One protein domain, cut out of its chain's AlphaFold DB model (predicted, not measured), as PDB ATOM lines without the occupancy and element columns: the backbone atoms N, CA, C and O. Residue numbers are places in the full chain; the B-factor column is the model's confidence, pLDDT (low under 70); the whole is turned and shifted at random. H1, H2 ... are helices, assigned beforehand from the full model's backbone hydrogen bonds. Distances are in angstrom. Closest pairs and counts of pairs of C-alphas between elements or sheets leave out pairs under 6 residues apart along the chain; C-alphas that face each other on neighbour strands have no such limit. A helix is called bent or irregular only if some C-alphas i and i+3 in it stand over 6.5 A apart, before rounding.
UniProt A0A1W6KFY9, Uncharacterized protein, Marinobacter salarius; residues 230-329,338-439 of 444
ATOM      1  N   ALA A 230      50.094  37.376 -47.334       85.25
ATOM      2  CA  ALA A 230      49.868  36.528 -46.160       85.25
ATOM      3  C   ALA A 230      48.717  35.530 -46.389       85.25
ATOM      4  O   ALA A 230      48.860  34.335 -46.127       85.25
ATOM      5  N   LEU A 231      47.611  36.001 -46.972       83.19
ATOM      6  CA  LEU A 231      46.449  35.194 -47.337       83.19
ATOM      7  C   LEU A 231      46.807  34.069 -48.311       83.19
ATOM      8  O   LEU A 231      46.376  32.930 -48.133       83.19
ATOM      9  N   ASN A 232      47.577  34.372 -49.356       83.31
ATOM     10  CA  ASN A 232      47.983  33.386 -50.355       83.31
ATOM     11  C   ASN A 232      48.991  32.380 -49.802       83.31
ATOM     12  O   ASN A 232      48.898  31.193 -50.111       83.31
ATOM     13  N   ASP A 233      49.903  32.841 -48.954       85.31
ATOM     14  CA  ASP A 233      50.933  32.027 -48.319       85.31
ATOM     15  C   ASP A 233      50.359  31.056 -47.259       85.31
ATOM     16  O   ASP A 233      50.956  30.015 -46.966       85.31
ATOM     17  N   LEU A 234      49.179  31.360 -46.708       85.56
ATOM     18  CA  LEU A 234      48.459  30.531 -45.728       85.56
ATOM     19  C   LEU A 234      47.312  29.692 -46.314       85.56
ATOM     20  O   LEU A 234      46.885  28.717 -45.698       85.56
ATOM     21  N   ALA A 235      46.834  30.033 -47.511       73.75
ATOM     22  CA  ALA A 235      45.589  29.545 -48.112       73.75
ATOM     23  C   ALA A 235      45.349  28.026 -48.122       73.75
ATOM     24  O   ALA A 235      44.205  27.605 -48.266       73.75
ATOM     25  N   ALA A 236      46.405  27.214 -48.075       69.50
ATOM     26  CA  ALA A 236      46.292  25.761 -48.140       69.50
ATOM     27  C   ALA A 236      46.090  25.097 -46.768       69.50
ATOM     28  O   ALA A 236      45.592  23.976 -46.729       69.50
ATOM     29  N   ASN A 237      46.488  25.750 -45.670       75.75
ATOM     30  CA  ASN A 237      46.704  25.075 -44.385       75.75
ATOM     31  C   ASN A 237      46.192  25.850 -43.159       75.75
ATOM     32  O   ASN A 237      46.389  25.372 -42.046       75.75
ATOM     33  N   ASP A 238      45.585  27.027 -43.332       86.31
ATOM     34  CA  ASP A 238      45.153  27.869 -42.211       86.31
ATOM     35  C   ASP A 238      43.689  28.299 -42.328       86.31
ATOM     36  O   ASP A 238      43.218  28.737 -43.386       86.31
ATOM     37  N   GLY A 239      42.987  28.197 -41.204       75.94
ATOM     38  CA  GLY A 239      41.566  28.479 -41.121       75.94
ATOM     39  C   GLY A 239      41.196  29.956 -41.242       75.94
ATOM     40  O   GLY A 239      40.201  30.308 -41.879       75.94
ATOM     41  N   SER A 240      42.052  30.860 -40.755       73.50
ATOM     42  CA  SER A 240      41.836  32.308 -40.879       73.50
ATOM     43  C   SER A 240      41.951  32.752 -42.333       73.50
ATOM     44  O   SER A 240      41.131  33.533 -42.822       73.50
ATOM     45  N   ALA A 241      42.916  32.193 -43.068       75.81
ATOM     46  CA  ALA A 241      43.055  32.433 -44.500       75.81
ATOM     47  C   ALA A 241      41.873  31.864 -45.307       75.81
ATOM     48  O   ALA A 241      41.370  32.516 -46.229       75.81
ATOM     49  N   SER A 242      41.402  30.665 -44.954       81.31
ATOM     50  CA  SER A 242      40.217  30.043 -45.558       81.31
ATOM     51  C   SER A 242      38.949  30.880 -45.338       81.31
ATOM     52  O   SER A 242      38.213  31.166 -46.293       81.31
ATOM     53  N   GLU A 243      38.718  31.344 -44.107       81.88
ATOM     54  CA  GLU A 243      37.560  32.173 -43.779       81.88
ATOM     55  C   GLU A 243      37.638  33.535 -44.467       81.88
ATOM     56  O   GLU A 243      36.654  33.960 -45.068       81.88
ATOM     57  N   MET A 244      38.803  34.190 -44.489       79.94
ATOM     58  CA  MET A 244      38.961  35.475 -45.174       79.94
ATOM     59  C   MET A 244      38.714  35.359 -46.689       79.94
ATOM     60  O   MET A 244      38.048  36.221 -47.269       79.94
ATOM     61  N   LYS A 245      39.145  34.264 -47.338       78.44
ATOM     62  CA  LYS A 245      38.800  33.977 -48.747       78.44
ATOM     63  C   LYS A 245      37.307  33.734 -48.943       78.44
ATOM     64  O   LYS A 245      36.716  34.240 -49.904       78.44
ATOM     65  N   SER A 246      36.697  32.960 -48.053       79.38
ATOM     66  CA  SER A 246      35.266  32.650 -48.094       79.38
ATOM     67  C   SER A 246      34.428  33.913 -47.918       79.38
ATOM     68  O   SER A 246      33.514  34.168 -48.704       79.38
ATOM     69  N   TRP A 247      34.795  34.754 -46.955       77.38
ATOM     70  CA  TRP A 247      34.200  36.057 -46.707       77.38
ATOM     71  C   TRP A 247      34.335  36.984 -47.921       77.38
ATOM     72  O   TRP A 247      33.322  37.479 -48.416       77.38
ATOM     73  N   ALA A 248      35.537  37.126 -48.495       73.00
ATOM     74  CA  ALA A 248      35.753  37.953 -49.687       73.00
ATOM     75  C   ALA A 248      34.918  37.462 -50.884       73.00
ATOM     76  O   ALA A 248      34.321  38.255 -51.612       73.00
ATOM     77  N   THR A 249      34.802  36.141 -51.055       75.31
ATOM     78  CA  THR A 249      33.980  35.525 -52.110       75.31
ATOM     79  C   THR A 249      32.489  35.810 -51.914       75.31
ATOM     80  O   THR A 249      31.806  36.172 -52.876       75.31
ATOM     81  N   ARG A 250      31.968  35.674 -50.682       74.38
ATOM     82  CA  ARG A 250      30.568  36.003 -50.356       74.38
ATOM     83  C   ARG A 250      30.272  37.467 -50.671       74.38
ATOM     84  O   ARG A 250      29.282  37.747 -51.343       74.38
ATOM     85  N   ARG A 251      31.167  38.376 -50.283       71.25
ATOM     86  CA  ARG A 251      31.013  39.815 -50.533       71.25
ATOM     87  C   ARG A 251      31.062  40.169 -52.006       71.25
ATOM     88  O   ARG A 251      30.158  40.854 -52.472       71.25
ATOM     89  N   ASN A 252      32.022  39.636 -52.757       66.50
ATOM     90  CA  ASN A 252      32.069  39.814 -54.212       66.50
ATOM     91  C   ASN A 252      30.761  39.354 -54.872       66.50
ATOM     92  O   ASN A 252      30.215  40.052 -55.721       66.50
ATOM     93  N   LYS A 253      30.197  38.221 -54.435       68.44
ATOM     94  CA  LYS A 253      28.911  37.726 -54.945       68.44
ATOM     95  C   LYS A 253      27.738  38.653 -54.599       68.44
ATOM     96  O   LYS A 253      26.887  38.892 -55.453       68.44
ATOM     97  N   GLU A 254      27.674  39.163 -53.371       64.75
ATOM     98  CA  GLU A 254      26.643  40.120 -52.940       64.75
ATOM     99  C   GLU A 254      26.734  41.443 -53.705       64.75
ATOM    100  O   GLU A 254      25.724  41.960 -54.182       64.75
ATOM    101  N   ALA A 255      27.946  41.957 -53.891       61.97
ATOM    102  CA  ALA A 255      28.192  43.162 -54.664       61.97
ATOM    103  C   ALA A 255      27.809  42.979 -56.139       61.97
ATOM    104  O   ALA A 255      27.129  43.827 -56.714       61.97
ATOM    105  N   GLN A 256      28.146  41.832 -56.734       61.62
ATOM    106  CA  GLN A 256      27.760  41.496 -58.106       61.62
ATOM    107  C   GLN A 256      26.245  41.321 -58.282       61.62
ATOM    108  O   GLN A 256      25.716  41.617 -59.356       61.62
ATOM    109  N   ALA A 257      25.521  40.895 -57.242       63.31
ATOM    110  CA  ALA A 257      24.057  40.856 -57.262       63.31
ATOM    111  C   ALA A 257      23.436  42.270 -57.333       63.31
ATOM    112  O   ALA A 257      22.346  42.447 -57.881       63.31
ATOM    113  N   CYS A 258      24.151  43.288 -56.852       54.31
ATOM    114  CA  CYS A 258      23.746  44.692 -56.834       54.31
ATOM    115  C   CYS A 258      24.433  45.498 -57.953       54.31
ATOM    116  O   CYS A 258      25.289  46.321 -57.667       54.31
ATOM    117  N   ARG A 259      24.047  45.312 -59.228       59.19
ATOM    118  CA  ARG A 259      24.676  45.962 -60.413       59.19
ATOM    119  C   ARG A 259      26.219  45.804 -60.419       59.19
ATOM    120  O   ARG A 259      26.908  46.655 -59.863       59.19
ATOM    121  N   PRO A 260      26.773  44.800 -61.123       53.41
ATOM    122  CA  PRO A 260      28.184  44.397 -61.025       53.41
ATOM    123  C   PRO A 260      29.222  45.534 -61.053       53.41
ATOM    124  O   PRO A 260      30.122  45.570 -60.224       53.41
ATOM    125  N   GLU A 261      29.048  46.515 -61.943       55.47
ATOM    126  CA  GLU A 261      29.954  47.667 -62.105       55.47
ATOM    127  C   GLU A 261      29.977  48.614 -60.891       55.47
ATOM    128  O   GLU A 261      30.984  49.262 -60.617       55.47
ATOM    129  N   VAL A 262      28.864  48.705 -60.161       56.28
ATOM    130  CA  VAL A 262      28.725  49.529 -58.951       56.28
ATOM    131  C   VAL A 262      29.178  48.737 -57.725       56.28
ATOM    132  O   VAL A 262      29.848  49.291 -56.858       56.28
ATOM    133  N   GLY A 263      28.870  47.440 -57.675       53.84
ATOM    134  CA  GLY A 263      29.271  46.547 -56.593       53.84
ATOM    135  C   GLY A 263      30.788  46.408 -56.438       53.84
ATOM    136  O   GLY A 263      31.308  46.600 -55.340       53.84
ATOM    137  N   ASP A 264      31.509  46.132 -57.526       55.34
ATOM    138  CA  ASP A 264      32.966  45.942 -57.472       55.34
ATOM    139  C   ASP A 264      33.692  47.242 -57.076       55.34
ATOM    140  O   ASP A 264      34.652  47.227 -56.298       55.34
ATOM    141  N   ALA A 265      33.196  48.391 -57.553       57.00
ATOM    142  CA  ALA A 265      33.699  49.707 -57.167       57.00
ATOM    143  C   ALA A 265      33.440  50.009 -55.680       57.00
ATOM    144  O   ALA A 265      34.316  50.550 -55.005       57.00
ATOM    145  N   LEU A 266      32.273  49.619 -55.157       59.69
ATOM    146  CA  LEU A 266      31.903  49.783 -53.751       59.69
ATOM    147  C   LEU A 266      32.744  48.920 -52.811       59.69
ATOM    148  O   LEU A 266      33.211  49.425 -51.793       59.69
ATOM    149  N   LEU A 267      32.980  47.651 -53.153       60.59
ATOM    150  CA  LEU A 267      33.855  46.770 -52.374       60.59
ATOM    151  C   LEU A 267      35.304  47.245 -52.402       60.59
ATOM    152  O   LEU A 267      35.937  47.330 -51.356       60.59
ATOM    153  N   SER A 268      35.808  47.617 -53.581       61.88
ATOM    154  CA  SER A 268      37.169  48.142 -53.728       61.88
ATOM    155  C   SER A 268      37.349  49.432 -52.931       61.88
ATOM    156  O   SER A 268      38.358  49.618 -52.254       61.88
ATOM    157  N   GLN A 269      36.349  50.318 -52.961       62.12
ATOM    158  CA  GLN A 269      36.352  51.529 -52.155       62.12
ATOM    159  C   GLN A 269      36.280  51.197 -50.664       62.12
ATOM    160  O   GLN A 269      37.030  51.783 -49.897       62.12
ATOM    161  N   MET A 270      35.437  50.257 -50.244       63.38
ATOM    162  CA  MET A 270      35.309  49.853 -48.845       63.38
ATOM    163  C   MET A 270      36.592  49.217 -48.301       63.38
ATOM    164  O   MET A 270      37.056  49.654 -47.253       63.38
ATOM    165  N   HIS A 271      37.191  48.249 -49.004       63.06
ATOM    166  CA  HIS A 271      38.477  47.648 -48.632       63.06
ATOM    167  C   HIS A 271      39.575  48.705 -48.590       63.06
ATOM    168  O   HIS A 271      40.227  48.864 -47.566       63.06
ATOM    169  N   SER A 272      39.687  49.530 -49.635       62.78
ATOM    170  CA  SER A 272      40.662  50.618 -49.657       62.78
ATOM    171  C   SER A 272      40.447  51.600 -48.504       62.78
ATOM    172  O   SER A 272      41.414  52.047 -47.897       62.78
ATOM    173  N   GLN A 273      39.203  51.953 -48.167       63.59
ATOM    174  CA  GLN A 273      38.898  52.833 -47.038       63.59
ATOM    175  C   GLN A 273      39.211  52.176 -45.691       63.59
ATOM    176  O   GLN A 273      39.675  52.877 -44.799       63.59
ATOM    177  N   LEU A 274      38.970  50.873 -45.557       60.41
ATOM    178  CA  LEU A 274      39.259  50.082 -44.365       60.41
ATOM    179  C   LEU A 274      40.753  49.918 -44.108       60.41
ATOM    180  O   LEU A 274      41.200  50.124 -42.987       60.41
ATOM    181  N   GLU A 275      41.516  49.615 -45.152       57.66
ATOM    182  CA  GLU A 275      42.972  49.497 -45.098       57.66
ATOM    183  C   GLU A 275      43.631  50.861 -44.872       57.66
ATOM    184  O   GLU A 275      44.518  51.000 -44.038       57.66
ATOM    185  N   SER A 276      43.166  51.907 -45.568       51.12
ATOM    186  CA  SER A 276      43.753  53.255 -45.462       51.12
ATOM    187  C   SER A 276      43.312  54.053 -44.233       51.12
ATOM    188  O   SER A 276      43.843  55.136 -43.991       51.12
ATOM    189  N   HIS A 277      42.315  53.570 -43.488       52.56
ATOM    190  CA  HIS A 277      41.820  54.211 -42.271       52.56
ATOM    191  C   HIS A 277      41.460  53.170 -41.206       52.56
ATOM    192  O   HIS A 277      40.425  53.306 -40.546       52.56
ATOM    193  N   SER A 278      42.317  52.164 -41.022       46.91
ATOM    194  CA  SER A 278      42.186  51.134 -39.981       46.91
ATOM    195  C   SER A 278      41.853  51.717 -38.608       46.91
ATOM    196  O   SER A 278      41.059  51.154 -37.861       46.91
ATOM    197  N   ASP A 279      42.393  52.901 -38.330       44.41
ATOM    198  CA  ASP A 279      42.314  53.543 -37.021       44.41
ATOM    199  C   ASP A 279      41.405  54.784 -37.015       44.41
ATOM    200  O   ASP A 279      41.245  55.472 -36.005       44.41
ATOM    201  N   ASN A 280      40.776  55.086 -38.155       49.38
ATOM    202  CA  ASN A 280      39.599  55.945 -38.205       49.38
ATOM    203  C   ASN A 280      38.473  55.221 -38.948       49.38
ATOM    204  O   ASN A 280      38.030  55.660 -40.022       49.38
ATOM    205  N   PRO A 281      37.986  54.115 -38.360       50.41
ATOM    206  CA  PRO A 281      36.998  53.267 -38.996       50.41
ATOM    207  C   PRO A 281      35.671  54.028 -39.179       50.41
ATOM    208  O   PRO A 281      34.923  53.729 -40.097       50.41
ATOM    209  N   THR A 282      35.425  55.120 -38.438       53.31
ATOM    210  CA  THR A 282      34.314  56.065 -38.667       53.31
ATOM    211  C   THR A 282      34.426  56.815 -39.994       53.31
ATOM    212  O   THR A 282      33.427  57.009 -40.688       53.31
ATOM    213  N   LYS A 283      35.620  57.281 -40.371       57.31
ATOM    214  CA  LYS A 283      35.847  57.922 -41.672       57.31
ATOM    215  C   LYS A 283      35.738  56.893 -42.793       57.31
ATOM    216  O   LYS A 283      35.092  57.195 -43.796       57.31
ATOM    217  N   ALA A 284      36.277  55.688 -42.590       59.22
ATOM    218  CA  ALA A 284      36.112  54.575 -43.523       59.22
ATOM    219  C   ALA A 284      34.630  54.229 -43.731       59.22
ATOM    220  O   ALA A 284      34.143  54.208 -44.863       59.22
ATOM    221  N   LEU A 285      33.895  54.063 -42.632       57.78
ATOM    222  CA  LEU A 285      32.469  53.769 -42.592       57.78
ATOM    223  C   LEU A 285      31.651  54.880 -43.249       57.78
ATOM    224  O   LEU A 285      30.842  54.608 -44.124       57.78
ATOM    225  N   ASN A 286      31.874  56.146 -42.892       61.72
ATOM    226  CA  ASN A 286      31.149  57.272 -43.484       61.72
ATOM    227  C   ASN A 286      31.419  57.408 -44.985       61.72
ATOM    228  O   ASN A 286      30.506  57.738 -45.738       61.72
ATOM    229  N   ASN A 287      32.654  57.173 -45.432       62.91
ATOM    230  CA  ASN A 287      32.997  57.207 -46.852       62.91
ATOM    231  C   ASN A 287      32.366  56.031 -47.611       62.91
ATOM    232  O   ASN A 287      31.883  56.232 -48.723       62.91
ATOM    233  N   THR A 288      32.297  54.855 -46.987       62.66
ATOM    234  CA  THR A 288      31.635  53.662 -47.536       62.66
ATOM    235  C   THR A 288      30.114  53.841 -47.596       62.66
ATOM    236  O   THR A 288      29.506  53.639 -48.641       62.66
ATOM    237  N   LEU A 289      29.486  54.337 -46.524       61.75
ATOM    238  CA  LEU A 289      28.050  54.644 -46.479       61.75
ATOM    239  C   LEU A 289      27.654  55.719 -47.495       61.75
ATOM    240  O   LEU A 289      26.596  55.619 -48.112       61.75
ATOM    241  N   LYS A 290      28.500  56.739 -47.694       65.06
ATOM    242  CA  LYS A 290      28.294  57.772 -48.725       65.06
ATOM    243  C   LYS A 290      28.343  57.213 -50.143       65.06
ATOM    244  O   LYS A 290      27.710  57.793 -51.020       65.06
ATOM    245  N   ALA A 291      29.085  56.132 -50.369       61.34
ATOM    246  CA  ALA A 291      29.144  55.480 -51.669       61.34
ATOM    247  C   ALA A 291      27.843  54.702 -51.990       61.34
ATOM    248  O   ALA A 291      27.526  54.501 -53.160       61.34
ATOM    249  N   GLY A 292      27.027  54.382 -50.975       55.78
ATOM    250  CA  GLY A 292      25.725  53.717 -51.111       55.78
ATOM    251  C   GLY A 292      25.816  52.186 -51.082       55.78
ATOM    252  O   GLY A 292      26.897  51.618 -51.018       55.78
ATOM    253  N   GLY A 293      24.670  51.496 -51.091       56.47
ATOM    254  CA  GLY A 293      24.613  50.032 -51.263       56.47
ATOM    255  C   GLY A 293      24.718  49.170 -49.997       56.47
ATOM    256  O   GLY A 293      24.461  47.974 -50.086       56.47
ATOM    257  N   PHE A 294      24.996  49.751 -48.825       60.22
ATOM    258  CA  PHE A 294      25.071  49.014 -47.556       60.22
ATOM    259  C   PHE A 294      24.074  49.533 -46.519       60.22
ATOM    260  O   PHE A 294      23.859  50.740 -46.377       60.22
ATOM    261  N   ASN A 295      23.478  48.619 -45.754       60.88
ATOM    262  CA  ASN A 295      22.653  48.975 -44.608       60.88
ATOM    263  C   ASN A 295      23.550  49.506 -43.484       60.88
ATOM    264  O   ASN A 295      24.399  48.783 -42.963       60.88
ATOM    265  N   LYS A 296      23.320  50.755 -43.057       59.38
ATOM    266  CA  LYS A 296      24.030  51.380 -41.928       59.38
ATOM    267  C   LYS A 296      24.027  50.499 -40.676       59.38
ATOM    268  O   LYS A 296      24.970  50.554 -39.895       59.38
ATOM    269  N   GLY A 297      22.976  49.698 -40.491       61.22
ATOM    270  CA  GLY A 297      22.833  48.814 -39.350       61.22
ATOM    271  C   GLY A 297      23.782  47.614 -39.321       61.22
ATOM    272  O   GLY A 297      24.098  47.188 -38.219       61.22
ATOM    273  N   ASP A 298      24.231  47.113 -40.471       67.56
ATOM    274  CA  ASP A 298      25.039  45.885 -40.574       67.56
ATOM    275  C   ASP A 298      26.537  46.193 -40.734       67.56
ATOM    276  O   ASP A 298      27.391  45.334 -40.536       67.56
ATOM    277  N   MET A 299      26.867  47.448 -41.051       68.69
ATOM    278  CA  MET A 299      28.241  47.882 -41.290       68.69
ATOM    279  C   MET A 299      29.141  47.836 -40.048       68.69
ATOM    280  O   MET A 299      30.345  47.659 -40.191       68.69
ATOM    281  N   GLN A 300      28.592  48.002 -38.840       73.69
ATOM    282  CA  GLN A 300      29.390  47.933 -37.610       73.69
ATOM    283  C   GLN A 300      29.896  46.509 -37.367       73.69
ATOM    284  O   GLN A 300      31.104  46.302 -37.332       73.69
ATOM    285  N   ASP A 301      28.987  45.528 -37.326       77.31
ATOM    286  CA  ASP A 301      29.338  44.106 -37.196       77.31
ATOM    287  C   ASP A 301      30.243  43.644 -38.349       77.31
ATOM    288  O   ASP A 301      31.193  42.892 -38.137       77.31
ATOM    289  N   TYR A 302      29.998  44.149 -39.563       75.31
ATOM    290  CA  TYR A 302      30.862  43.923 -40.718       75.31
ATOM    291  C   TYR A 302      32.300  44.405 -40.476       75.31
ATOM    292  O   TYR A 302      33.245  43.661 -40.726       75.31
ATOM    293  N   HIS A 303      32.479  45.633 -39.981       75.44
ATOM    294  CA  HIS A 303      33.799  46.186 -39.683       75.44
ATOM    295  C   HIS A 303      34.497  45.418 -38.560       75.44
ATOM    296  O   HIS A 303      35.670  45.082 -38.705       75.44
ATOM    297  N   THR A 304      33.781  45.110 -37.475       79.19
ATOM    298  CA  THR A 304      34.308  44.321 -36.352       79.19
ATOM    299  C   THR A 304      34.762  42.941 -36.824       79.19
ATOM    300  O   THR A 304      35.854  42.495 -36.483       79.19
ATOM    301  N   HIS A 305      33.968  42.280 -37.669       82.88
ATOM    302  CA  HIS A 305      34.313  40.971 -38.211       82.88
ATOM    303  C   HIS A 305      35.475  41.031 -39.206       82.88
ATOM    304  O   HIS A 305      36.399  40.235 -39.095       82.88
ATOM    305  N   TRP A 306      35.488  41.993 -40.135       80.88
ATOM    306  CA  TRP A 306      36.635  42.183 -41.025       80.88
ATOM    307  C   TRP A 306      37.919  42.419 -40.228       80.88
ATOM    308  O   TRP A 306      38.949  41.826 -40.541       80.88
ATOM    309  N   ARG A 307      37.850  43.228 -39.162       83.50
ATOM    310  CA  ARG A 307      38.997  43.488 -38.291       83.50
ATOM    311  C   ARG A 307      39.481  42.214 -37.604       83.50
ATOM    312  O   ARG A 307      40.681  41.975 -37.613       83.50
ATOM    313  N   LEU A 308      38.569  41.390 -37.078       87.38
ATOM    314  CA  LEU A 308      38.909  40.081 -36.513       87.38
ATOM    315  C   LEU A 308      39.659  39.215 -37.533       87.38
ATOM    316  O   LEU A 308      40.729  38.704 -37.221       87.38
ATOM    317  N   LEU A 309      39.107  39.062 -38.742       85.12
ATOM    318  CA  LEU A 309      39.698  38.221 -39.788       85.12
ATOM    319  C   LEU A 309      41.082  38.722 -40.204       85.12
ATOM    320  O   LEU A 309      42.003  37.927 -40.367       85.12
ATOM    321  N   PHE A 310      41.227  40.038 -40.360       84.44
ATOM    322  CA  PHE A 310      42.481  40.674 -40.747       84.44
ATOM    323  C   PHE A 310      43.575  40.458 -39.697       84.44
ATOM    324  O   PHE A 310      44.671  40.015 -40.016       84.44
ATOM    325  N   GLU A 311      43.250  40.703 -38.432       89.31
ATOM    326  CA  GLU A 311      44.180  40.561 -37.309       89.31
ATOM    327  C   GLU A 311      44.537  39.093 -37.059       89.31
ATOM    328  O   GLU A 311      45.692  38.765 -36.779       89.31
ATOM    329  N   ALA A 312      43.571  38.186 -37.223       91.38
ATOM    330  CA  ALA A 312      43.812  36.758 -37.102       91.38
ATOM    331  C   ALA A 312      44.669  36.205 -38.246       91.38
ATOM    332  O   ALA A 312      45.542  35.375 -37.997       91.38
ATOM    333  N   LEU A 313      44.476  36.694 -39.478       89.06
ATOM    334  CA  LEU A 313      45.360  36.381 -40.600       89.06
ATOM    335  C   LEU A 313      46.799  36.818 -40.292       89.06
ATOM    336  O   LEU A 313      47.735  36.045 -40.503       89.06
ATOM    337  N   SER A 314      46.976  38.032 -39.771       92.56
ATOM    338  CA  SER A 314      48.289  38.559 -39.392       92.56
ATOM    339  C   SER A 314      48.941  37.749 -38.276       92.56
ATOM    340  O   SER A 314      50.120  37.411 -38.376       92.56
ATOM    341  N   ASP A 315      48.182  37.373 -37.243       94.50
ATOM    342  CA  ASP A 315      48.655  36.497 -36.169       94.50
ATOM    343  C   ASP A 315      49.049  35.107 -36.692       94.50
ATOM    344  O   ASP A 315      50.107  34.591 -36.324       94.50
ATOM    345  N   ALA A 316      48.243  34.499 -37.565       92.19
ATOM    346  CA  ALA A 316      48.544  33.203 -38.173       92.19
ATOM    347  C   ALA A 316      49.820  33.258 -39.027       92.19
ATOM    348  O   ALA A 316      50.691  32.386 -38.928       92.19
ATOM    349  N   TRP A 317      49.981  34.317 -39.823       94.12
ATOM    350  CA  TRP A 317      51.170  34.491 -40.653       94.12
ATOM    351  C   TRP A 317      52.412  34.760 -39.802       94.12
ATOM    352  O   TRP A 317      53.471  34.186 -40.060       94.12
ATOM    353  N   ALA A 318      52.280  35.547 -38.732       95.19
ATOM    354  CA  ALA A 318      53.347  35.766 -37.768       95.19
ATOM    355  C   ALA A 318      53.795  34.458 -37.099       95.19
ATOM    356  O   ALA A 318      54.994  34.177 -37.079       95.19
ATOM    357  N   LYS A 319      52.859  33.607 -36.646       93.31
ATOM    358  CA  LYS A 319      53.175  32.272 -36.093       93.31
ATOM    359  C   LYS A 319      53.965  31.430 -37.094       93.31
ATOM    360  O   LYS A 319      55.008  30.881 -36.739       93.31
ATOM    361  N   LYS A 320      53.529  31.401 -38.360       92.25
ATOM    362  CA  LYS A 320      54.236  30.703 -39.445       92.25
ATOM    363  C   LYS A 320      55.664  31.226 -39.632       92.25
ATOM    364  O   LYS A 320      56.589  30.425 -39.761       92.25
ATOM    365  N   GLN A 321      55.863  32.546 -39.647       94.12
ATOM    366  CA  GLN A 321      57.199  33.143 -39.780       94.12
ATOM    367  C   GLN A 321      58.086  32.817 -38.573       94.12
ATOM    368  O   GLN A 321      59.237  32.425 -38.746       94.12
ATOM    369  N   VAL A 322      57.563  32.923 -37.352       93.19
ATOM    370  CA  VAL A 322      58.290  32.592 -36.117       93.19
ATOM    371  C   VAL A 322      58.737  31.123 -36.110       93.19
ATOM    372  O   VAL A 322      59.890  30.831 -35.774       93.19
ATOM    373  N   GLU A 323      57.867  30.207 -36.543       90.62
ATOM    374  CA  GLU A 323      58.178  28.778 -36.643       90.62
ATOM    375  C   GLU A 323      59.209  28.476 -37.735       90.62
ATOM    376  O   GLU A 323      60.238  27.852 -37.460       90.62
ATOM    377  N   ALA A 324      58.999  28.987 -38.953       90.06
ATOM    378  CA  ALA A 324      59.916  28.796 -40.081       90.06
ATOM    379  C   ALA A 324      61.340  29.294 -39.775       90.06
ATOM    380  O   ALA A 324      62.322  28.813 -40.344       90.06
ATOM    381  N   ARG A 325      61.459  30.242 -38.844       91.19
ATOM    382  CA  ARG A 325      62.720  30.876 -38.447       91.19
ATOM    383  C   ARG A 325      63.349  30.257 -37.208       91.19
ATOM    384  O   ARG A 325      64.363  30.759 -36.716       91.19
ATOM    385  N   GLY A 326      62.787  29.144 -36.733       84.88
ATOM    386  CA  GLY A 326      63.314  28.351 -35.627       84.88
ATOM    387  C   GLY A 326      63.354  29.108 -34.304       84.88
ATOM    388  O   GLY A 326      64.200  28.799 -33.465       84.88
ATOM    389  N   VAL A 327      62.496  30.118 -34.140       83.69
ATOM    390  CA  VAL A 327      62.359  30.865 -32.884       83.69
ATOM    391  C   VAL A 327      61.546  30.042 -31.889       83.69
ATOM    392  O   VAL A 327      61.908  29.953 -30.721       83.69
ATOM    393  N   TYR A 328      60.475  29.407 -32.364       82.44
ATOM    394  CA  TYR A 328      59.572  28.612 -31.546       82.44
ATOM    395  C   TYR A 328      58.952  27.496 -32.374       82.44
ATOM    396  O   TYR A 328      58.539  27.720 -33.504       82.44
ATOM    397  N   SER A 329      58.867  26.299 -31.805       70.50
ATOM    398  CA  SER A 329      58.101  25.196 -32.378       70.50
ATOM    399  C   SER A 329      56.972  24.859 -31.413       70.50
ATOM    400  O   SER A 329      57.230  24.339 -30.321       70.50
ATOM    401  N   LEU A 338      41.558  24.703 -26.621       67.06
ATOM    402  CA  LEU A 338      42.660  25.261 -25.841       67.06
ATOM    403  C   LEU A 338      43.289  26.452 -26.572       67.06
ATOM    404  O   LEU A 338      43.253  26.528 -27.796       67.06
ATOM    405  N   LEU A 339      43.923  27.352 -25.816       77.00
ATOM    406  CA  LEU A 339      44.850  28.357 -26.347       77.00
ATOM    407  C   LEU A 339      46.281  27.811 -26.231       77.00
ATOM    408  O   LEU A 339      46.918  27.994 -25.182       77.00
ATOM    409  N   PRO A 340      46.786  27.077 -27.244       74.44
ATOM    410  CA  PRO A 340      48.081  26.414 -27.150       74.44
ATOM    411  C   PRO A 340      49.245  27.398 -27.278       74.44
ATOM    412  O   PRO A 340      50.311  27.152 -26.724       74.44
ATOM    413  N   HIS A 341      49.061  28.501 -28.008       85.56
ATOM    414  CA  HIS A 341      50.141  29.432 -28.296       85.56
ATOM    415  C   HIS A 341      50.198  30.558 -27.242       85.56
ATOM    416  O   HIS A 341      49.167  31.181 -26.969       85.56
ATOM    417  N   PRO A 342      51.381  30.907 -26.697       89.00
ATOM    418  CA  PRO A 342      51.519  31.980 -25.701       89.00
ATOM    419  C   PRO A 342      51.015  33.343 -26.200       89.00
ATOM    420  O   PRO A 342      50.473  34.134 -25.433       89.00
ATOM    421  N   TRP A 343      51.137  33.597 -27.507       91.94
ATOM    422  CA  TRP A 343      50.559  34.784 -28.149       91.94
ATOM    423  C   TRP A 343      49.034  34.853 -28.023       91.94
ATOM    424  O   TRP A 343      48.498  35.918 -27.741       91.94
ATOM    425  N   ASP A 344      48.333  33.727 -28.172       91.12
ATOM    426  CA  ASP A 344      46.867  33.704 -28.097       91.12
ATOM    427  C   ASP A 344      46.391  33.940 -26.659       91.12
ATOM    428  O   ASP A 344      45.374  34.593 -26.432       91.12
ATOM    429  N   ARG A 345      47.172  33.485 -25.670       91.00
ATOM    430  CA  ARG A 345      46.946  33.797 -24.250       91.00
ATOM    431  C   ARG A 345      47.166  35.283 -23.957       91.00
ATOM    432  O   ARG A 345      46.375  35.883 -23.235       91.00
ATOM    433  N   LEU A 346      48.190  35.896 -24.556       92.56
ATOM    434  CA  LEU A 346      48.410  37.341 -24.464       92.56
ATOM    435  C   LEU A 346      47.268  38.136 -25.125       92.56
ATOM    436  O   LEU A 346      46.755  39.079 -24.528       92.56
ATOM    437  N   ARG A 347      46.815  37.714 -26.313       93.06
ATOM    438  CA  ARG A 347      45.639  38.252 -27.018       93.06
ATOM    439  C   ARG A 347      44.363  38.130 -26.179       93.06
ATOM    440  O   ARG A 347      43.618  39.104 -26.071       93.06
ATOM    441  N   LEU A 348      44.143  37.005 -25.492       93.44
ATOM    442  CA  LEU A 348      43.048  36.858 -24.523       93.44
ATOM    443  C   LEU A 348      43.183  37.849 -23.355       93.44
ATOM    444  O   LEU A 348      42.216  38.530 -23.020       93.44
ATOM    445  N   ALA A 349      44.368  37.982 -22.757       92.94
ATOM    446  CA  ALA A 349      44.597  38.930 -21.666       92.94
ATOM    447  C   ALA A 349      44.345  40.390 -22.096       92.94
ATOM    448  O   ALA A 349      43.700  41.148 -21.364       92.94
ATOM    449  N   TRP A 350      44.779  40.776 -23.302       91.94
ATOM    450  CA  TRP A 350      44.418  42.061 -23.906       91.94
ATOM    451  C   TRP A 350      42.914  42.179 -24.133       91.94
ATOM    452  O   TRP A 350      42.344  43.199 -23.769       91.94
ATOM    453  N   SER A 351      42.255  41.130 -24.629       92.62
ATOM    454  CA  SER A 351      40.801  41.109 -24.842       92.62
ATOM    455  C   SER A 351      39.996  41.267 -23.554       92.62
ATOM    456  O   SER A 351      38.865  41.725 -23.613       92.62
ATOM    457  N   ILE A 352      40.538  40.900 -22.389       92.00
ATOM    458  CA  ILE A 352      39.894  41.148 -21.088       92.00
ATOM    459  C   ILE A 352      40.073  42.615 -20.679       92.00
ATOM    460  O   ILE A 352      39.128  43.249 -20.221       92.00
ATOM    461  N   ARG A 353      41.272  43.191 -20.846       88.62
ATOM    462  CA  ARG A 353      41.525  44.606 -20.506       88.62
ATOM    463  C   ARG A 353      40.872  45.578 -21.490       88.62
ATOM    464  O   ARG A 353      40.533  46.703 -21.117       88.62
ATOM    465  N   GLU A 354      40.756  45.175 -22.740       86.12
ATOM    466  CA  GLU A 354      40.213  45.944 -23.844       86.12
ATOM    467  C   GLU A 354      39.529  44.994 -24.843       86.12
ATOM    468  O   GLU A 354      40.103  44.670 -25.875       86.12
ATOM    469  N   PRO A 355      38.301  44.525 -24.549       86.94
ATOM    470  CA  PRO A 355      37.509  43.757 -25.511       86.94
ATOM    471  C   PRO A 355      37.383  44.489 -26.858       86.94
ATOM    472  O   PRO A 355      36.717  45.522 -26.934       86.94
ATOM    473  N   ASP A 356      38.054  43.979 -27.886       85.19
ATOM    474  CA  ASP A 356      38.158  44.559 -29.228       85.19
ATOM    475  C   ASP A 356      38.544  43.439 -30.207       85.19
ATOM    476  O   ASP A 356      39.375  42.586 -29.882       85.19
ATOM    477  N   ALA A 357      37.982  43.449 -31.417       84.69
ATOM    478  CA  ALA A 357      38.286  42.462 -32.454       84.69
ATOM    479  C   ALA A 357      39.790  42.340 -32.769       84.69
ATOM    480  O   ALA A 357      40.239  41.254 -33.129       84.69
ATOM    481  N   ARG A 358      40.572  43.412 -32.563       84.31
ATOM    482  CA  ARG A 358      42.044  43.417 -32.659       84.31
ATOM    483  C   ARG A 358      42.722  42.403 -31.750       84.31
ATOM    484  O   ARG A 358      43.742  41.824 -32.108       84.31
ATOM    485  N   TYR A 359      42.191  42.201 -30.553       88.88
ATOM    486  CA  TYR A 359      42.793  41.310 -29.564       88.88
ATOM    487  C   TYR A 359      42.071  39.965 -29.491       88.88
ATOM    488  O   TYR A 359      42.624  39.003 -28.969       88.88
ATOM    489  N   MET A 360      40.870  39.863 -30.061       92.25
ATOM    490  CA  MET A 360      40.033  38.667 -29.993       92.25
ATOM    491  C   MET A 360      40.309  37.651 -31.112       92.25
ATOM    492  O   MET A 360      39.453  36.824 -31.408       92.25
ATOM    493  N   THR A 361      41.502  37.669 -31.714       91.69
ATOM    494  CA  THR A 361      41.914  36.749 -32.795       91.69
ATOM    495  C   THR A 361      41.854  35.278 -32.384       91.69
ATOM    496  O   THR A 361      41.647  34.400 -33.218       91.69
ATOM    497  N   TRP A 362      41.928  34.996 -31.083       90.25
ATOM    498  CA  TRP A 362      41.689  33.668 -30.529       90.25
ATOM    499  C   TRP A 362      40.282  33.130 -30.824       90.25
ATOM    500  O   TRP A 362      40.111  31.924 -30.772       90.25
ATOM    501  N   LEU A 363      39.291  33.958 -31.187       91.31
ATOM    502  CA  LEU A 363      37.936  33.505 -31.529       91.31
ATOM    503  C   LEU A 363      37.837  32.713 -32.836       91.31
ATOM    504  O   LEU A 363      36.798  32.095 -33.072       91.31
ATOM    505  N   MET A 364      38.871  32.722 -33.683       88.75
ATOM    506  CA  MET A 364      38.808  32.121 -35.020       88.75
ATOM    507  C   MET A 364      38.240  30.693 -35.076       88.75
ATOM    508  O   MET A 364      37.345  30.474 -35.896       88.75
ATOM    509  N   PRO A 365      38.621  29.755 -34.183       85.75
ATOM    510  CA  PRO A 365      38.070  28.396 -34.182       85.75
ATOM    511  C   PRO A 365      36.546  28.320 -33.985       85.75
ATOM    512  O   PRO A 365      35.922  27.324 -34.344       85.75
ATOM    513  N   TRP A 366      35.925  29.357 -33.414       87.31
ATOM    514  CA  TRP A 366      34.481  29.419 -33.154       87.31
ATOM    515  C   TRP A 366      33.690  30.184 -34.217       87.31
ATOM    516  O   TRP A 366      32.457  30.165 -34.186       87.31
ATOM    517  N   VAL A 367      34.369  30.867 -35.142       87.81
ATOM    518  CA  VAL A 367      33.725  31.639 -36.216       87.81
ATOM    519  C   VAL A 367      33.965  31.030 -37.595       87.81
ATOM    520  O   VAL A 367      33.093  31.136 -38.458       87.81
ATOM    521  N   GLU A 368      35.092  30.354 -37.809       85.31
ATOM    522  CA  GLU A 368      35.434  29.753 -39.099       85.31
ATOM    523  C   GLU A 368      34.359  28.768 -39.588       85.31
ATOM    524  O   GLU A 368      33.873  27.916 -38.844       85.31
ATOM    525  N   GLY A 369      33.971  28.889 -40.861       82.25
ATOM    526  CA  GLY A 369      33.053  27.957 -41.521       82.25
ATOM    527  C   GLY A 369      31.577  28.109 -41.135       82.25
ATOM    528  O   GLY A 369      30.719  27.466 -41.748       82.25
ATOM    529  N   TYR A 370      31.248  28.973 -40.172       87.44
ATOM    530  CA  TYR A 370      29.869  29.267 -39.782       87.44
ATOM    531  C   TYR A 370      29.241  30.389 -40.633       87.44
ATOM    532  O   TYR A 370      29.941  31.217 -41.212       87.44
ATOM    533  N   PRO A 371      27.898  30.473 -40.718       86.69
ATOM    534  CA  PRO A 371      27.228  31.615 -41.342       86.69
ATOM    535  C   PRO A 371      27.556  32.937 -40.632       86.69
ATOM    536  O   PRO A 371      27.642  32.972 -39.406       86.69
ATOM    537  N   GLU A 372      27.627  34.052 -41.368       82.31
ATOM    538  CA  GLU A 372      27.959  35.370 -40.789       82.31
ATOM    539  C   GLU A 372      27.033  35.781 -39.639       82.31
ATOM    540  O   GLU A 372      27.464  36.381 -38.661       82.31
ATOM    541  N   THR A 373      25.752  35.417 -39.710       85.31
ATOM    542  CA  THR A 373      24.800  35.689 -38.628       85.31
ATOM    543  C   THR A 373      25.177  34.991 -37.324       85.31
ATOM    544  O   THR A 373      24.899  35.542 -36.259       85.31
ATOM    545  N   THR A 374      25.796  33.813 -37.400       90.12
ATOM    546  CA  THR A 374      26.359  33.087 -36.260       90.12
ATOM    547  C   THR A 374      27.673  33.725 -35.824       90.12
ATOM    548  O   THR A 374      27.834  33.978 -34.636       90.12
ATOM    549  N   GLN A 375      28.563  34.063 -36.761       89.44
ATOM    550  CA  GLN A 375      29.852  34.710 -36.470       89.44
ATOM    551  C   GLN A 375      29.667  36.033 -35.706       89.44
ATOM    552  O   GLN A 375      30.285  36.245 -34.665       89.44
ATOM    553  N   TYR A 376      28.743  36.889 -36.156       89.56
ATOM    554  CA  TYR A 376      28.413  38.147 -35.477       89.56
ATOM    555  C   TYR A 376      27.830  37.930 -34.079       89.56
ATOM    556  O   TYR A 376      28.087  38.717 -33.174       89.56
ATOM    557  N   GLN A 377      27.045  36.865 -33.887       92.56
ATOM    558  CA  GLN A 377      26.504  36.545 -32.571       92.56
ATOM    559  C   GLN A 377      27.595  36.038 -31.622       92.56
ATOM    560  O   GLN A 377      27.653  36.484 -30.482       92.56
ATOM    561  N   VAL A 378      28.489  35.166 -32.101       93.31
ATOM    562  CA  VAL A 378      29.651  34.692 -31.335       93.31
ATOM    563  C   VAL A 378      30.508  35.871 -30.880       93.31
ATOM    564  O   VAL A 378      30.880  35.924 -29.712       93.31
ATOM    565  N   LEU A 379      30.757  36.842 -31.767       91.94
ATOM    566  CA  LEU A 379      31.486  38.065 -31.431       91.94
ATOM    567  C   LEU A 379      30.801  38.870 -30.321       91.94
ATOM    568  O   LEU A 379      31.469  39.247 -29.362       91.94
ATOM    569  N   ALA A 380      29.488  39.101 -30.419       92.50
ATOM    570  CA  ALA A 380      28.725  39.814 -29.391       92.50
ATOM    571  C   ALA A 380      28.759  39.101 -28.034       92.50
ATOM    572  O   ALA A 380      29.048  39.722 -27.010       92.50
ATOM    573  N   ASP A 381      28.532  37.788 -28.034       96.00
ATOM    574  CA  ASP A 381      28.515  36.979 -26.817       96.00
ATOM    575  C   ASP A 381      29.900  36.940 -26.154       96.00
ATOM    576  O   ASP A 381      30.013  37.065 -24.934       96.00
ATOM    577  N   ALA A 382      30.966  36.790 -26.947       95.00
ATOM    578  CA  ALA A 382      32.338  36.770 -26.453       95.00
ATOM    579  C   ALA A 382      32.778  38.138 -25.926       95.00
ATOM    580  O   ALA A 382      33.402  38.210 -24.869       95.00
ATOM    581  N   TYR A 383      32.424  39.218 -26.627       93.44
ATOM    582  CA  TYR A 383      32.700  40.588 -26.199       93.44
ATOM    583  C   TYR A 383      32.094  40.872 -24.818       93.44
ATOM    584  O   TYR A 383      32.798  41.325 -23.913       93.44
ATOM    585  N   GLU A 384      30.818  40.533 -24.626       94.94
ATOM    586  CA  GLU A 384      30.141  40.658 -23.331       94.94
ATOM    587  C   GLU A 384      30.779  39.749 -22.269       94.94
ATOM    588  O   GLU A 384      31.017  40.175 -21.138       94.94
ATOM    589  N   GLY A 385      31.134  38.513 -22.630       96.12
ATOM    590  CA  GLY A 385      31.861  37.605 -21.742       96.12
ATOM    591  C   GLY A 385      33.192  38.184 -21.252       96.12
ATOM    592  O   GLY A 385      33.523  38.057 -20.068       96.12
ATOM    593  N   MET A 386      33.941  38.875 -22.118       95.19
ATOM    594  CA  MET A 386      35.186  39.547 -21.734       95.19
ATOM    595  C   MET A 386      34.934  40.748 -20.819       95.19
ATOM    596  O   MET A 386      35.679  40.918 -19.859       95.19
ATOM    597  N   ILE A 387      33.876  41.538 -21.049       93.69
ATOM    598  CA  ILE A 387      33.490  42.634 -20.138       93.69
ATOM    599  C   ILE A 387      33.221  42.097 -18.734       93.69
ATOM    600  O   ILE A 387      33.767  42.619 -17.764       93.69
ATOM    601  N   ARG A 388      32.426  41.030 -18.619       96.06
ATOM    602  CA  ARG A 388      32.121  40.417 -17.317       96.06
ATOM    603  C   ARG A 388      33.364  39.826 -16.661       96.06
ATOM    604  O   ARG A 388      33.553  39.948 -15.459       96.06
ATOM    605  N   THR A 389      34.248  39.226 -17.457       94.94
ATOM    606  CA  THR A 389      35.550  38.747 -16.970       94.94
ATOM    607  C   THR A 389      36.399  39.906 -16.440       94.94
ATOM    608  O   THR A 389      37.044  39.782 -15.404       94.94
ATOM    609  N   ALA A 390      36.387  41.053 -17.120       93.25
ATOM    610  CA  ALA A 390      37.111  42.245 -16.698       93.25
ATOM    611  C   ALA A 390      36.575  42.809 -15.376       93.25
ATOM    612  O   ALA A 390      37.371  43.209 -14.529       93.25
ATOM    613  N   GLU A 391      35.254  42.813 -15.185       94.44
ATOM    614  CA  GLU A 391      34.612  43.225 -13.931       94.44
ATOM    615  C   GLU A 391      35.070  42.367 -12.741       94.44
ATOM    616  O   GLU A 391      35.344  42.904 -11.667       94.44
ATOM    617  N   ASP A 392      35.218  41.055 -12.951       91.19
ATOM    618  CA  ASP A 392      35.645  40.113 -11.913       91.19
ATOM    619  C   ASP A 392      37.149  40.226 -11.583       91.19
ATOM    620  O   ASP A 392      37.558  39.987 -10.444       91.19
ATOM    621  N   LEU A 393      37.993  40.546 -12.574       89.81
ATOM    622  CA  LEU A 393      39.454  40.413 -12.458       89.81
ATOM    623  C   LEU A 393      40.217  41.726 -12.319       89.81
ATOM    624  O   LEU A 393      41.294  41.747 -11.720       89.81
ATOM    625  N   LEU A 394      39.720  42.812 -12.906       88.81
ATOM    626  CA  LEU A 394      40.420  44.088 -12.873       88.81
ATOM    627  C   LEU A 394      40.074  44.843 -11.587       88.81
ATOM    628  O   LEU A 394      38.933  44.810 -11.123       88.81
ATOM    629  N   PRO A 395      41.016  45.615 -11.014       91.12
ATOM    630  CA  PRO A 395      40.668  46.532  -9.943       91.12
ATOM    631  C   PRO A 395      39.541  47.465 -10.388       91.12
ATOM    632  O   PRO A 395      39.582  48.008 -11.492       91.12
ATOM    633  N   LYS A 396      38.570  47.721  -9.504       92.06
ATOM    634  CA  LYS A 396      37.371  48.513  -9.825       92.06
ATOM    635  C   LYS A 396      37.674  49.839 -10.533       92.06
ATOM    636  O   LYS A 396      36.964  50.209 -11.458       92.06
ATOM    637  N   ALA A 397      38.729  50.548 -10.123       89.19
ATOM    638  CA  ALA A 397      39.135  51.801 -10.764       89.19
ATOM    639  C   ALA A 397      39.545  51.612 -12.236       89.19
ATOM    640  O   ALA A 397      39.198  52.434 -13.076       89.19
ATOM    641  N   VAL A 398      40.235  50.514 -12.547       85.56
ATOM    642  CA  VAL A 398      40.685  50.159 -13.900       85.56
ATOM    643  C   VAL A 398      39.511  49.699 -14.750       85.56
ATOM    644  O   VAL A 398      39.402  50.114 -15.896       85.56
ATOM    645  N   TYR A 399      38.612  48.887 -14.189       91.06
ATOM    646  CA  TYR A 399      37.380  48.488 -14.868       91.06
ATOM    647  C   TYR A 399      36.515  49.707 -15.217       91.06
ATOM    648  O   TYR A 399      36.125  49.884 -16.366       91.06
ATOM    649  N   LEU A 400      36.280  50.608 -14.258       88.75
ATOM    650  CA  LEU A 400      35.525  51.837 -14.515       88.75
ATOM    651  C   LEU A 400      36.226  52.734 -15.538       88.75
ATOM    652  O   LEU A 400      35.561  53.258 -16.424       88.75
ATOM    653  N   GLN A 401      37.554  52.869 -15.459       83.88
ATOM    654  CA  GLN A 401      38.334  53.574 -16.475       83.88
ATOM    655  C   GLN A 401      38.144  52.936 -17.854       83.88
ATOM    656  O   GLN A 401      37.888  53.661 -18.804       83.88
ATOM    657  N   MET A 402      38.212  51.609 -17.966       83.56
ATOM    658  CA  MET A 402      37.979  50.885 -19.216       83.56
ATOM    659  C   MET A 402      36.588  51.186 -19.786       83.56
ATOM    660  O   MET A 402      36.475  51.492 -20.971       83.56
ATOM    661  N   ILE A 403      35.533  51.128 -18.964       85.12
ATOM    662  CA  ILE A 403      34.160  51.445 -19.389       85.12
ATOM    663  C   ILE A 403      34.041  52.915 -19.815       85.12
ATOM    664  O   ILE A 403      33.528  53.195 -20.893       85.12
ATOM    665  N   THR A 404      34.585  53.856 -19.038       82.00
ATOM    666  CA  THR A 404      34.571  55.285 -19.390       82.00
ATOM    667  C   THR A 404      35.375  55.575 -20.657       82.00
ATOM    668  O   THR A 404      34.927  56.344 -21.504       82.00
ATOM    669  N   GLU A 405      36.553  54.971 -20.822       75.69
ATOM    670  CA  GLU A 405      37.356  55.068 -22.043       75.69
ATOM    671  C   GLU A 405      36.528  54.599 -23.235       75.69
ATOM    672  O   GLU A 405      36.441  55.326 -24.212       75.69
ATOM    673  N   ARG A 406      35.833  53.461 -23.137       73.81
ATOM    674  CA  ARG A 406      34.942  52.957 -24.197       73.81
ATOM    675  C   ARG A 406      33.810  53.920 -24.532       73.81
ATOM    676  O   ARG A 406      33.617  54.235 -25.698       73.81
ATOM    677  N   GLU A 407      33.084  54.402 -23.527       70.44
ATOM    678  CA  GLU A 407      31.969  55.340 -23.720       70.44
ATOM    679  C   GLU A 407      32.426  56.692 -24.295       70.44
ATOM    680  O   GLU A 407      31.650  57.380 -24.958       70.44
ATOM    681  N   SER A 408      33.681  57.076 -24.041       64.19
ATOM    682  CA  SER A 408      34.264  58.351 -24.467       64.19
ATOM    683  C   SER A 408      35.132  58.271 -25.723       64.19
ATOM    684  O   SER A 408      35.585  59.319 -26.198       64.19
ATOM    685  N   ARG A 409      35.373  57.076 -26.289       61.75
ATOM    686  CA  ARG A 409      36.156  56.961 -27.520       61.75
ATOM    687  C   ARG A 409      35.422  57.713 -28.651       61.75
ATOM    688  O   ARG A 409      34.232  57.513 -28.886       61.75
ATOM    689  N   PRO A 410      36.114  58.624 -29.364       51.38
ATOM    690  CA  PRO A 410      35.526  59.401 -30.454       51.38
ATOM    691  C   PRO A 410      35.258  58.568 -31.722       51.38
ATOM    692  O   PRO A 410      34.827  59.125 -32.737       51.38
ATOM    693  N   ASP A 411      35.463  57.246 -31.686       53.69
ATOM    694  CA  ASP A 411      34.829  56.320 -32.619       53.69
ATOM    695  C   ASP A 411      33.327  56.270 -32.296       53.69
ATOM    696  O   ASP A 411      32.795  55.323 -31.746       53.69
ATOM    697  N   LEU A 412      32.606  57.333 -32.656       38.09
ATOM    698  CA  LEU A 412      31.185  57.562 -32.351       38.09
ATOM    699  C   LEU A 412      30.201  56.506 -32.935       38.09
ATOM    700  O   LEU A 412      28.998  56.757 -32.992       38.09
ATOM    701  N   TYR A 413      30.704  55.332 -33.341       40.22
ATOM    702  CA  TYR A 413      29.987  54.088 -33.633       40.22
ATOM    703  C   TYR A 413      30.661  52.804 -33.094       40.22
ATOM    704  O   TYR A 413      30.367  51.748 -33.638       40.22
ATOM    705  N   GLY A 414      31.549  52.845 -32.089       50.31
ATOM    706  CA  GLY A 414      32.044  51.650 -31.387       50.31
ATOM    707  C   GLY A 414      32.409  50.494 -32.319       50.31
ATOM    708  O   GLY A 414      31.827  49.421 -32.217       50.31
ATOM    709  N   LEU A 415      33.311  50.709 -33.281       51.28
ATOM    710  CA  LEU A 415      33.584  49.707 -34.326       51.28
ATOM    711  C   LEU A 415      34.345  48.478 -33.786       51.28
ATOM    712  O   LEU A 415      34.421  47.455 -34.464       51.28
ATOM    713  N   GLY A 416      34.834  48.554 -32.542       59.97
ATOM    714  CA  GLY A 416      35.296  47.413 -31.741       59.97
ATOM    715  C   GLY A 416      34.212  46.746 -30.876       59.97
ATOM    716  O   GLY A 416      34.470  45.694 -30.299       59.97
ATOM    717  N   THR A 417      33.009  47.325 -30.794       74.25
ATOM    718  CA  THR A 417      31.862  46.801 -30.040       74.25
ATOM    719  C   THR A 417      30.866  46.163 -31.007       74.25
ATOM    720  O   THR A 417      30.331  46.863 -31.869       74.25
ATOM    721  N   PRO A 418      30.560  44.865 -30.876       81.94
ATOM    722  CA  PRO A 418      29.489  44.237 -31.640       81.94
ATOM    723  C   PRO A 418      28.150  44.931 -31.373       81.94
ATOM    724  O   PRO A 418      27.838  45.295 -30.240       81.94
ATOM    725  N   LYS A 419      27.342  45.118 -32.415       83.44
ATOM    726  CA  LYS A 419      26.046  45.795 -32.298       83.44
ATOM    727  C   LYS A 419      24.954  44.867 -31.768       83.44
ATOM    728  O   LYS A 419      23.984  45.331 -31.165       83.44
ATOM    729  N   ARG A 420      25.054  43.572 -32.071       86.25
ATOM    730  CA  ARG A 420      24.056  42.580 -31.658       86.25
ATOM    731  C   ARG A 420      23.953  42.501 -30.145       86.25
ATOM    732  O   ARG A 420      24.948  42.608 -29.437       86.25
ATOM    733  N   GLU A 421      22.736  42.261 -29.673       90.88
ATOM    734  CA  GLU A 421      22.509  41.978 -28.264       90.88
ATOM    735  C   GLU A 421      23.128  40.611 -27.918       90.88
ATOM    736  O   GLU A 421      22.871  39.626 -28.628       90.88
ATOM    737  N   PRO A 422      23.976  40.536 -26.880       92.81
ATOM    738  CA  PRO A 422      24.592  39.286 -26.468       92.81
ATOM    739  C   PRO A 422      23.564  38.351 -25.820       92.81
ATOM    740  O   PRO A 422      22.694  38.768 -25.055       92.81
ATOM    741  N   ASP A 423      23.697  37.053 -26.075       97.25
ATOM    742  CA  ASP A 423      22.988  36.021 -25.329       97.25
ATOM    743  C   ASP A 423      23.629  35.856 -23.948       97.25
ATOM    744  O   ASP A 423      24.796  35.484 -23.819       97.25
ATOM    745  N   ASN A 424      22.849  36.111 -22.897       96.75
ATOM    746  CA  ASN A 424      23.347  36.114 -21.522       96.75
ATOM    747  C   ASN A 424      23.960  34.779 -21.076       96.75
ATOM    748  O   ASN A 424      24.914  34.795 -20.296       96.75
ATOM    749  N   ALA A 425      23.428  33.642 -21.534       97.38
ATOM    750  CA  ALA A 425      23.923  32.324 -21.145       97.38
ATOM    751  C   ALA A 425      25.231  31.984 -21.877       97.38
ATOM    752  O   ALA A 425      26.158  31.427 -21.281       97.38
ATOM    753  N   ARG A 426      25.347  32.359 -23.157       96.12
ATOM    754  CA  ARG A 426      26.591  32.187 -23.920       96.12
ATOM    755  C   ARG A 426      27.679  33.162 -23.477       96.12
ATOM    756  O   ARG A 426      28.819  32.737 -23.325       96.12
ATOM    757  N   ALA A 427      27.339  34.412 -23.169       97.06
ATOM    758  CA  ALA A 427      28.279  35.367 -22.582       97.06
ATOM    759  C   ALA A 427      28.826  34.883 -21.228       97.06
ATOM    760  O   ALA A 427      30.021  34.985 -20.955       97.06
ATOM    761  N   GLU A 428      27.973  34.279 -20.396       97.31
ATOM    762  CA  GLU A 428      28.401  33.639 -19.150       97.31
ATOM    763  C   GLU A 428      29.342  32.450 -19.396       97.31
ATOM    764  O   GLU A 428      30.343  32.288 -18.698       97.31
ATOM    765  N   SER A 429      29.071  31.653 -20.430       94.75
ATOM    766  CA  SER A 429      29.951  30.546 -20.826       94.75
ATOM    767  C   SER A 429      31.329  31.057 -21.270       94.75
ATOM    768  O   SER A 429      32.350  30.495 -20.873       94.75
ATOM    769  N   TRP A 430      31.378  32.165 -22.015       95.38
ATOM    770  CA  TRP A 430      32.631  32.828 -22.393       95.38
ATOM    771  C   TRP A 430      33.413  33.352 -21.192       95.38
ATOM    772  O   TRP A 430      34.628  33.164 -21.126       95.38
ATOM    773  N   ARG A 431      32.726  33.952 -20.215       95.50
ATOM    774  CA  ARG A 431      33.341  34.390 -18.957       95.50
ATOM    775  C   ARG A 431      34.007  33.233 -18.214       95.50
ATOM    776  O   ARG A 431      35.150  33.342 -17.768       95.50
ATOM    777  N   GLN A 432      33.309  32.109 -18.088       93.12
ATOM    778  CA  GLN A 432      33.843  30.913 -17.431       93.12
ATOM    779  C   GLN A 432      35.027  30.325 -18.203       93.12
ATOM    780  O   GLN A 432      36.050  29.994 -17.600       93.12
ATOM    781  N   TRP A 433      34.925  30.255 -19.533       91.94
ATOM    782  CA  TRP A 433      36.003  29.785 -20.398       91.94
ATOM    783  C   TRP A 433      37.269  30.647 -20.261       91.94
ATOM    784  O   TRP A 433      38.353  30.095 -20.061       91.94
ATOM    785  N   ALA A 434      37.147  31.978 -20.274       91.56
ATOM    786  CA  ALA A 434      38.285  32.888 -20.121       91.56
ATOM    787  C   ALA A 434      38.949  32.756 -18.742       91.56
ATOM    788  O   ALA A 434      40.176  32.704 -18.627       91.56
ATOM    789  N   ASN A 435      38.139  32.621 -17.688       88.00
ATOM    790  CA  ASN A 435      38.628  32.374 -16.334       88.00
ATOM    791  C   ASN A 435      39.369  31.037 -16.192       88.00
ATOM    792  O   ASN A 435      40.337  30.952 -15.438       88.00
ATOM    793  N   HIS A 436      38.952  30.002 -16.919       85.75
ATOM    794  CA  HIS A 436      39.663  28.727 -16.932       85.75
ATOM    795  C   HIS A 436      41.020  28.845 -17.643       85.75
ATOM    796  O   HIS A 436      42.045  28.439 -17.101       85.75
ATOM    797  N   HIS A 437      41.057  29.477 -18.816       82.06
ATOM    798  CA  HIS A 437      42.256  29.504 -19.659       82.06
ATOM    799  C   HIS A 437      43.347  30.468 -19.185       82.06
ATOM    800  O   HIS A 437      44.509  30.273 -19.534       82.06
ATOM    801  N   ARG A 438      43.025  31.449 -18.330       73.31
ATOM    802  CA  ARG A 438      44.043  32.289 -17.672       73.31
ATOM    803  C   ARG A 438      44.781  31.595 -16.513       73.31
ATOM    804  O   ARG A 438      45.793  32.104 -16.057       73.31
ATOM    805  N   THR A 439      44.245  30.494 -15.969       60.59
ATOM    806  CA  THR A 439      44.731  29.866 -14.714       60.59
ATOM    807  C   THR A 439      45.517  28.566 -14.916       60.59
ATOM    808  O   THR A 439      45.913  27.931 -13.934       60.59
TER     809      THR A 439
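What this domain is: This is residues 230 to 329 and 338 to 439 of the 444 residues of an uncharacterized protein of Marinobacter salarius (UniProt A0A1W6KFY9). A long helix, H5, with the short H7 across it, runs between two groups of helices: H2, H3 and H4 fold back and forth on one side, and H6, H8, H9 and H10 lie on the other, with H8 and H10 crossing each other. H1 packs on H2 and H5, and the far end of H5, residues 321 to 324, sticks out with residues 325 and 326. The printed part has 202 residues with ten named helices, H1 to H10 in order along the chain, and no named strand; the class is all helix. The whole is compact, with a radius of gyration of the C-alphas of 17.4 A, and spans 52 by 43 by 29 A.

How they stand to each other: H1, residues 230 to 234, touches residues 241 to 245 of H2, residues 239 to 257, with the C-alphas of Leu 231 and Ala 241 closest at 5.2 A. H2 forms a helical hairpin with H3, residues 260 to 276, at a steep tilt of 41 degrees; their closest C-alphas, of Ala 255 and Gly 263, are 4.0 A apart. H3 and H4, residues 281 to 291, form another helical hairpin at a shallow tilt of 18 degrees, with the C-alphas of Gln 273 and Ala 284 closest at 4.8 A. H5, residues 299 to 324, touches H2 opposite ways at 35.5 degrees, only just a steep tilt; the C-alphas of Ser 240 and Leu 313 are closest at 5.4 A. H5 also touches H1, with the C-alphas of Ala 230 and Trp 317 closest at 6.0 A. H6, residues 342 to 353, and H5 are near each other. H7, residues 360 to 367, is about perpendicular to H5 at 80 degrees and touches it, the C-alphas of Ala 312 and Thr 361 being closest at 4.7 A. H7 touches H6 as well, with the C-alphas of Asp 344 and Trp 362 closest at 5.7 A. H7 is irregular: C-alphas 362 and 365 are 7.4 A apart. H8, residues 372 to 393, forms a helical hairpin with H7 at a steep tilt of 44 degrees; the C-alphas of Val 367 and Gln 375 are closest at 4.9 A. H8 touches H6, about perpendicular at 75 degrees, with the C-alphas of Ile 352 and Met 386 closest at 5.0 A. H9, residues 396 to 408, is close to H8 but not clearly touching; their closest C-alphas, of Glu 391 and Tyr 399, are 6.0 A apart. H10, residues 424 to 437, touches H8 the same way at a steep tilt of 61 degrees, with the C-alphas of Gly 385 and Ala 427 closest at 4.3 A. The helix packing is mostly crossed, few touching pairs being at a shallow tilt. Every O i to N i+4 pair is within hydrogen-bond range in H1, H2, H4, H5, H6, H8, H9 and H10; the count is 12 of 13 in H3 and 1 of 4 in H7, where 4 of 5 O i to N i+3 pairs are within range.

Where its parts are: H1 begins at C-alpha 230, (49.868, 36.528, -46.160). From first to last C-alpha, H2 measures 26.8 A, H3 23.7 A, H5 37.0 A, H8 31.0 A and H10 20.1 A. H5 begins at C-alpha 299, (28.241, 47.882, -41.290), and H10 ends at C-alpha 437, (42.256, 29.504, -19.659).

The domain as a whole: The two C-alphas farthest apart, of Glu 261 and Pro 395, are 53.3 A apart. Residues 330 to 337 are not printed, and C-alphas 329 and 338 are 16.8 A apart across the cut. The link from H9 to H10, residues 409 to 423, is long. The mean pLDDT of the printed part is 78.5; residues under 70 are 236, 252 to 299, 338, 408 to 416 and 439.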